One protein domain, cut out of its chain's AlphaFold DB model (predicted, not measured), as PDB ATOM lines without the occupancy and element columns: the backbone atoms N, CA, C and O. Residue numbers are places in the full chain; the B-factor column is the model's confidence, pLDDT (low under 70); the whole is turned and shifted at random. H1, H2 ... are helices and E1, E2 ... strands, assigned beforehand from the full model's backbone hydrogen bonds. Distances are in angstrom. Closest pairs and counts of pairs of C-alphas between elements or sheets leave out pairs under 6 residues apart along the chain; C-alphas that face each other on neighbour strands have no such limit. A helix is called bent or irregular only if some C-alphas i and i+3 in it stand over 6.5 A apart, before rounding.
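AT A GLANCE: This is residues 45 to 101 of the 209 residues of the protein "Hypothetical protein" of Coccolithus braarudii (UniProt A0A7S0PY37). A long two-stranded hairpin, E1 and E2, and a long bent helix, H2, make an open, narrow wedge: they come close near the hairpin's turn and spread toward the other end, where the short helix H1 and its links bridge the gap. The first arm, H2a, runs toward the hairpin's turn with C-alphas of its residues 76 to 84 within 10 A of the sheet, mostly of E1, and past the bend the second arm, H2b, passes the turn with C-alphas of its residues 90 to 95 within 10 A of the sheet, mostly of E2. The 57 printed residues, with two named strands and two named helices in the order E1 E2 H1 H2, are of mixed class; the sheet, order E1 - E2, is antiparallel. The whole is loose, with a radius of gyration of the C-alphas of 13.7 A, and flat, spanning 46 by 24 by 13 A.

IN THESE COORDINATES: E1, residues 47 to 54, is 22.3 A long and begins at C-alpha 47 (4.929, 2.528, 30.275). E2, residues 57 to 64, is 22.6 A long. H1 is residues 67 to 70. H2, residues 75 to 98, was assigned as one helix by its hydrogen bonds but is bent, with C-alphas 86 and 89 6.6 A apart. Its arms are H2a, residues 75 to 86, 17.0 A, and H2b, residues 89 to 98, 14.3 A, ending at C-alpha 98 (1.041, -9.138, 2.832).

HOW THE PARTS SIT: E1 and E2 form a hairpin, antiparallel at 158 degrees, with N 48 and O 63 2.7 A apart and N 54 and O 57 2.9 A apart, within hydrogen-bond range. The closest C-alphas of E1 and H2a, Leu 54 and Ala 84, are 6.9 A apart. Those of E2 and H2b, Leu 57 and Ser 91, are 6.0 A apart. E2 and H2a are apart. H2a and H2b stand at a steep tilt of 67 degrees, only just short of about perpendicular. H1 and H2a are close but not clearly touching, with the closest C-alphas, Val 69 and Trp 75, 7.0 A apart. H2a and H2b have every O i to N i+4 pair within hydrogen-bond range; H1 is too short for such a pair, and its 1 pair of O i and N i+3 is not within range.

THE WHOLE: The two C-alphas farthest apart, those of Ala 68 and Pro 101, are 46.8 A apart. The printed part has no cut, and the links E1 to E2, E2 to H1 and H1 to H2 are tight. The mean pLDDT of the printed part is 73.7; 17 residues are under 70, among them residues 67 to 70 and 93 to 101.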
ATOM      1  N   ASP A  45       3.716   8.091  30.978       68.31
ATOM      2  CA  ASP A  45       4.526   7.984  32.173       68.31
ATOM      3  C   ASP A  45       4.200   6.671  32.887       68.31
ATOM      4  O   ASP A  45       3.068   6.373  33.267       68.31
ATOM      5  N   GLY A  46       5.227   5.832  33.022       73.25
ATOM      6  CA  GLY A  46       5.071   4.492  33.568       73.25
ATOM      7  C   GLY A  46       4.626   3.452  32.543       73.25
ATOM      8  O   GLY A  46       3.976   2.482  32.924       73.25
ATOM      9  N   PHE A  47       4.987   3.603  31.266       75.75
ATOM     10  CA  PHE A  47       4.929   2.528  30.275       75.75
ATOM     11  C   PHE A  47       6.271   2.330  29.559       75.75
ATOM     12  O   PHE A  47       7.054   3.254  29.351       75.75
ATOM     13  N   ARG A  48       6.532   1.093  29.138       73.62
ATOM     14  CA  ARG A  48       7.701   0.670  28.369       73.62
ATOM     15  C   ARG A  48       7.258   0.012  27.071       73.62
ATOM     16  O   ARG A  48       6.370  -0.838  27.063       73.62
ATOM     17  N   LEU A  49       7.923   0.368  25.976       79.50
ATOM     18  CA  LEU A  49       7.732  -0.279  24.683       79.50
ATOM     19  C   LEU A  49       8.577  -1.553  24.602       79.50
ATOM     20  O   LEU A  49       9.803  -1.502  24.719       79.50
ATOM     21  N   VAL A  50       7.931  -2.690  24.355       80.31
ATOM     22  CA  VAL A  50       8.592  -3.973  24.108       80.31
ATOM     23  C   VAL A  50       8.346  -4.387  22.665       80.31
ATOM     24  O   VAL A  50       7.207  -4.439  22.209       80.31
ATOM     25  N   VAL A  51       9.422  -4.681  21.938       80.06
ATOM     26  CA  VAL A  51       9.357  -5.064  20.524       80.06
ATOM     27  C   VAL A  51       9.713  -6.538  20.383       80.06
ATOM     28  O   VAL A  51      10.810  -6.960  20.746       80.06
ATOM     29  N   PHE A  52       8.782  -7.312  19.834       77.00
ATOM     30  CA  PHE A  52       8.922  -8.732  19.547       77.00
ATOM     31  C   PHE A  52       8.947  -8.961  18.045       77.00
ATOM     32  O   PHE A  52       8.141  -8.401  17.303       77.00
ATOM     33  N   GLN A  53       9.850  -9.825  17.597       75.62
ATOM     34  CA  GLN A  53       9.900 -10.252  16.209       75.62
ATOM     35  C   GLN A  53       9.609 -11.749  16.129       75.62
ATOM     36  O   GLN A  53      10.335 -12.557  16.708       75.62
ATOM     37  N   LEU A  54       8.554 -12.108  15.400       74.50
ATOM     38  CA  LEU A  54       8.156 -13.486  15.136       74.50
ATOM     39  C   LEU A  54       8.055 -13.683  13.620       74.50
ATOM     40  O   LEU A  54       7.149 -13.161  12.976       74.50
ATOM     41  N   HIS A  55       8.996 -14.431  13.042       75.75
ATOM     42  CA  HIS A  55       9.136 -14.578  11.588       75.75
ATOM     43  C   HIS A  55       9.237 -13.209  10.871       75.75
ATOM     44  O   HIS A  55      10.165 -12.442  11.135       75.75
ATOM     45  N   GLU A  56       8.302 -12.908   9.961       68.94
ATOM     46  CA  GLU A  56       8.210 -11.631   9.230       68.94
ATOM     47  C   GLU A  56       7.325 -10.593   9.948       68.94
ATOM     48  O   GLU A  56       7.196  -9.463   9.480       68.94
ATOM     49  N   LEU A  57       6.743 -10.942  11.100       65.38
ATOM     50  CA  LEU A  57       5.904 -10.060  11.906       65.38
ATOM     51  C   LEU A  57       6.746  -9.358  12.980       65.38
ATOM     52  O   LEU A  57       7.470 -10.001  13.741       65.38
ATOM     53  N   THR A  58       6.618  -8.034  13.075       76.25
ATOM     54  CA  THR A  58       7.116  -7.258  14.219       76.25
ATOM     55  C   THR A  58       5.919  -6.760  15.018       76.25
ATOM     56  O   THR A  58       5.086  -6.036  14.483       76.25
ATOM     57  N   ALA A  59       5.834  -7.158  16.282       71.50
ATOM     58  CA  ALA A  59       4.819  -6.708  17.221       71.50
ATOM     59  C   ALA A  59       5.457  -5.755  18.233       71.50
ATOM     60  O   ALA A  59       6.500  -6.060  18.810       71.50
ATOM     61  N   ALA A  60       4.833  -4.603  18.451       79.12
ATOM     62  CA  ALA A  60       5.253  -3.638  19.453       79.12
ATOM     63  C   ALA A  60       4.147  -3.533  20.505       79.12
ATOM     64  O   ALA A  60       2.996  -3.262  20.169       79.12
ATOM     65  N   VAL A  61       4.486  -3.808  21.762       78.19
ATOM     66  CA  VAL A  61       3.541  -3.856  22.879       78.19
ATOM     67  C   VAL A  61       3.961  -2.821  23.907       78.19
ATOM     68  O   VAL A  61       5.105  -2.819  24.364       78.19
ATOM     69  N   LEU A  62       3.035  -1.938  24.270       79.06
ATOM     70  CA  LEU A  62       3.218  -1.020  25.382       79.06
ATOM     71  C   LEU A  62       2.826  -1.745  26.672       79.06
ATOM     72  O   LEU A  62       1.721  -2.278  26.767       79.06
ATOM     73  N   VAL A  63       3.716  -1.787  27.656       81.25
ATOM     74  CA  VAL A  63       3.460  -2.469  28.929       81.25
ATOM     75  C   VAL A  63       3.747  -1.526  30.081       81.25
ATOM     76  O   VAL A  63       4.652  -0.704  29.991       81.25
ATOM     77  N   ARG A  64       2.976  -1.623  31.162       81.00
ATOM     78  CA  ARG A  64       3.144  -0.763  32.335       81.00
ATOM     79  C   ARG A  64       4.512  -0.980  32.990       81.00
ATOM     80  O   ARG A  64       4.943  -2.116  33.168       81.00
ATOM     81  N   ASP A  65       5.190   0.100  33.346       76.00
ATOM     82  CA  ASP A  65       6.484   0.091  34.013       76.00
ATOM     83  C   ASP A  65       6.296  -0.339  35.476       76.00
ATOM     84  O   ASP A  65       5.699   0.345  36.302       76.00
ATOM     85  N   GLU A  66       6.797  -1.531  35.771       77.38
ATOM     86  CA  GLU A  66       6.691  -2.241  37.052       77.38
ATOM     87  C   GLU A  66       8.070  -2.828  37.395       77.38
ATOM     88  O   GLU A  66       8.323  -4.015  37.169       77.38
ATOM     89  N   PRO A  67       9.028  -2.002  37.860       64.44
ATOM     90  CA  PRO A  67      10.472  -2.289  37.848       64.44
ATOM     91  C   PRO A  67      10.898  -3.629  38.480       64.44
ATOM     92  O   PRO A  67      11.924  -4.198  38.098       64.44
ATOM     93  N   ALA A  68      10.098  -4.171  39.402       68.25
ATOM     94  CA  ALA A  68      10.325  -5.472  40.032       68.25
ATOM     95  C   ALA A  68      10.205  -6.666  39.061       68.25
ATOM     96  O   ALA A  68      10.869  -7.680  39.253       68.25
ATOM     97  N   VAL A  69       9.381  -6.553  38.017       68.50
ATOM     98  CA  VAL A  69       9.106  -7.641  37.067       68.50
ATOM     99  C   VAL A  69      10.105  -7.617  35.899       68.50
ATOM    100  O   VAL A  69      10.582  -8.663  35.462       68.50
ATOM    101  N   TRP A  70      10.505  -6.422  35.451       67.88
ATOM    102  CA  TRP A  70      11.380  -6.196  34.283       67.88
ATOM    103  C   TRP A  70      12.851  -6.525  34.499       67.88
ATOM    104  O   TRP A  70      13.579  -6.782  33.540       67.88
ATOM    105  N   THR A  71      13.307  -6.464  35.748       71.31
ATOM    106  CA  THR A  71      14.679  -6.829  36.125       71.31
ATOM    107  C   THR A  71      14.904  -8.339  36.050       71.31
ATOM    108  O   THR A  71      16.046  -8.793  35.963       71.31
ATOM    109  N   SER A  72      13.825  -9.127  36.005       79.25
ATOM    110  CA  SER A  72      13.893 -10.563  35.785       79.25
ATOM    111  C   SER A  72      14.122 -10.880  34.310       79.25
ATOM    112  O   SER A  72      13.242 -10.739  33.462       79.25
ATOM    113  N   HIS A  73      15.301 -11.418  34.004       75.94
ATOM    114  CA  HIS A  73      15.634 -11.906  32.666       75.94
ATOM    115  C   HIS A  73      14.702 -13.043  32.189       75.94
ATOM    116  O   HIS A  73      14.627 -13.323  30.995       75.94
ATOM    117  N   ALA A  74      13.972 -13.699  33.100       82.25
ATOM    118  CA  ALA A  74      13.011 -14.754  32.772       82.25
ATOM    119  C   ALA A  74      11.683 -14.219  32.210       82.25
ATOM    120  O   ALA A  74      10.958 -14.963  31.552       82.25
ATOM    121  N   TRP A  75      11.382 -12.937  32.422       83.88
ATOM    122  CA  TRP A  75      10.118 -12.343  32.008       83.88
ATOM    123  C   TRP A  75      10.006 -12.191  30.481       83.88
ATOM    124  O   TRP A  75       9.002 -12.593  29.895       83.88
ATOM    125  N   TYR A  76      11.056 -11.708  29.802       82.56
ATOM    126  CA  TYR A  76      11.031 -11.519  28.341       82.56
ATOM    127  C   TYR A  76      10.836 -12.833  27.558       82.56
ATOM    128  O   TYR A  76      10.018 -12.846  26.638       82.56
ATOM    129  N   PRO A  77      11.505 -13.955  27.904       82.88
ATOM    130  CA  PRO A  77      11.233 -15.253  27.286       82.88
ATOM    131  C   PRO A  77       9.816 -15.770  27.554       82.88
ATOM    132  O   PRO A  77       9.212 -16.372  26.668       82.88
ATOM    133  N   GLN A  78       9.265 -15.536  28.749       84.44
ATOM    134  CA  GLN A  78       7.902 -15.958  29.091       84.44
ATOM    135  C   GLN A  78       6.864 -15.183  28.282       84.44
ATOM    136  O   GLN A  78       6.008 -15.802  27.649       84.44
ATOM    137  N   LEU A  79       6.994 -13.854  28.222       82.06
ATOM    138  CA  LEU A  79       6.136 -13.019  27.384       82.06
ATOM    139  C   LEU A  79       6.297 -13.383  25.905       82.06
ATOM    140  O   LEU A  79       5.306 -13.537  25.201       82.06
ATOM    141  N   GLY A  80       7.532 -13.597  25.445       81.25
ATOM    142  CA  GLY A  80       7.805 -14.045  24.083       81.25
ATOM    143  C   GLY A  80       7.137 -15.381  23.756       81.25
ATOM    144  O   GLY A  80       6.580 -15.525  22.676       81.25
ATOM    145  N   THR A  81       7.124 -16.338  24.689       84.94
ATOM    146  CA  THR A  81       6.470 -17.644  24.490       84.94
ATOM    147  C   THR A  81       4.949 -17.515  24.443       84.94
ATOM    148  O   THR A  81       4.309 -18.115  23.582       84.94
ATOM    149  N   GLN A  82       4.368 -16.708  25.335       81.81
ATOM    150  CA  GLN A  82       2.927 -16.448  25.352       81.81
ATOM    151  C   GLN A  82       2.474 -15.729  24.080       81.81
ATOM    152  O   GLN A  82       1.554 -16.185  23.404       81.81
ATOM    153  N   LEU A  83       3.170 -14.653  23.705       80.81
ATOM    154  CA  LEU A  83       2.884 -13.914  22.480       80.81
ATOM    155  C   LEU A  83       3.129 -14.766  21.240       80.81
ATOM    156  O   LEU A  83       2.363 -14.661  20.295       80.81
ATOM    157  N   ALA A  84       4.143 -15.632  21.220       79.44
ATOM    158  CA  ALA A  84       4.377 -16.514  20.083       79.44
ATOM    159  C   ALA A  84       3.211 -17.482  19.843       79.44
ATOM    160  O   ALA A  84       2.874 -17.722  18.688       79.44
ATOM    161  N   GLY A  85       2.572 -17.997  20.900       77.81
ATOM    162  CA  GLY A  85       1.397 -18.867  20.772       77.81
ATOM    163  C   GLY A  85       0.226 -18.183  20.065       77.81
ATOM    164  O   GLY A  85      -0.366 -18.759  19.155       77.81
ATOM    165  N   GLU A  86      -0.046 -16.930  20.429       78.44
ATOM    166  CA  GLU A  86      -1.148 -16.136  19.868       78.44
ATOM    167  C   GLU A  86      -0.799 -15.519  18.504       78.44
ATOM    168  O   GLU A  86      -1.614 -15.478  17.580       78.44
ATOM    169  N   LEU A  87       0.442 -15.053  18.339       75.62
ATOM    170  CA  LEU A  87       0.900 -14.377  17.128       75.62
ATOM    171  C   LEU A  87       1.280 -15.349  16.015       75.62
ATOM    172  O   LEU A  87       1.267 -14.942  14.860       75.62
ATOM    173  N   ALA A  88       1.609 -16.612  16.299       76.75
ATOM    174  CA  ALA A  88       1.941 -17.591  15.264       76.75
ATOM    175  C   ALA A  88       0.822 -17.772  14.215       76.75
ATOM    176  O   ALA A  88       1.108 -17.567  13.029       76.75
ATOM    177  N   PRO A  89      -0.442 -18.079  14.581       74.50
ATOM    178  CA  PRO A  89      -1.519 -18.218  13.598       74.50
ATOM    179  C   PRO A  89      -1.809 -16.897  12.871       74.50
ATOM    180  O   PRO A  89      -2.004 -16.894  11.654       74.50
ATOM    181  N   LEU A  90      -1.749 -15.768  13.583       71.75
ATOM    182  CA  LEU A  90      -1.936 -14.437  13.001       71.75
ATOM    183  C   LEU A  90      -0.824 -14.087  12.011       71.75
ATOM    184  O   LEU A  90      -1.094 -13.535  10.950       71.75
ATOM    185  N   SER A  91       0.422 -14.448  12.315       69.62
ATOM    186  CA  SER A  91       1.576 -14.172  11.463       69.62
ATOM    187  C   SER A  91       1.453 -14.875  10.116       69.62
ATOM    188  O   SER A  91       1.801 -14.279   9.101       69.62
ATOM    189  N   ALA A  92       0.906 -16.094  10.073       70.88
ATOM    190  CA  ALA A  92       0.691 -16.828   8.830       70.88
ATOM    191  C   ALA A  92      -0.370 -16.149   7.953       70.88
ATOM    192  O   ALA A  92      -0.131 -15.930   6.764       70.88
ATOM    193  N   SER A  93      -1.501 -15.755   8.544       67.12
ATOM    194  CA  SER A  93      -2.575 -15.043   7.843       67.12
ATOM    195  C   SER A  93      -2.135 -13.657   7.366       67.12
ATOM    196  O   SER A  93      -2.297 -13.337   6.191       67.12
ATOM    197  N   LEU A  94      -1.497 -12.872   8.237       66.56
ATOM    198  CA  LEU A  94      -0.990 -11.539   7.906       66.56
ATOM    199  C   LEU A  94       0.131 -11.601   6.865       66.56
ATOM    200  O   LEU A  94       0.172 -10.774   5.960       66.56
ATOM    201  N   SER A  95       1.016 -12.600   6.935       65.06
ATOM    202  CA  SER A  95       2.069 -12.789   5.927       65.06
ATOM    203  C   SER A  95       1.494 -13.215   4.577       65.06
ATOM    204  O   SER A  95       1.999 -12.789   3.541       65.06
ATOM    205  N   ALA A  96       0.451 -14.049   4.562       66.00
ATOM    206  CA  ALA A  96      -0.237 -14.444   3.333       66.00
ATOM    207  C   ALA A  96      -0.960 -13.253   2.685       66.00
ATOM    208  O   ALA A  96      -0.886 -13.073   1.470       66.00
ATOM    209  N   GLU A  97      -1.592 -12.401   3.493       61.66
ATOM    210  CA  GLU A  97      -2.228 -11.172   3.025       61.66
ATOM    211  C   GLU A  97      -1.199 -10.137   2.548       61.66
ATOM    212  O   GLU A  97      -1.358  -9.563   1.470       61.66
ATOM    213  N   ALA A  98      -0.075  -9.986   3.254       57.09
ATOM    214  CA  ALA A  98       1.041  -9.138   2.832       57.09
ATOM    215  C   ALA A  98       1.675  -9.605   1.506       57.09
ATOM    216  O   ALA A  98       2.110  -8.777   0.697       57.09
ATOM    217  N   LYS A  99       1.697 -10.924   1.262       56.53
ATOM    218  CA  LYS A  99       2.175 -11.563   0.021       56.53
ATOM    219  C   LYS A  99       1.133 -11.577  -1.099       56.53
ATOM    220  O   LYS A  99       1.466 -11.966  -2.217       56.53
ATOM    221  N   SER A 100      -0.099 -11.131  -0.842       51.03
ATOM    222  CA  SER A 100      -1.121 -11.012  -1.879       51.03
ATOM    223  C   SER A 100      -0.644 -10.047  -2.978       51.03
ATOM    224  O   SER A 100      -0.237  -8.918  -2.679       51.03
ATOM    225  N   PRO A 101      -0.678 -10.442  -4.262       47.53
ATOM    226  CA  PRO A 101      -0.162  -9.641  -5.377       47.53
ATOM    227  C   PRO A 101      -1.019  -8.407  -5.708       47.53
ATOM    228  O   PRO A 101      -0.742  -7.713  -6.677       47.53
TER     229      PRO A 101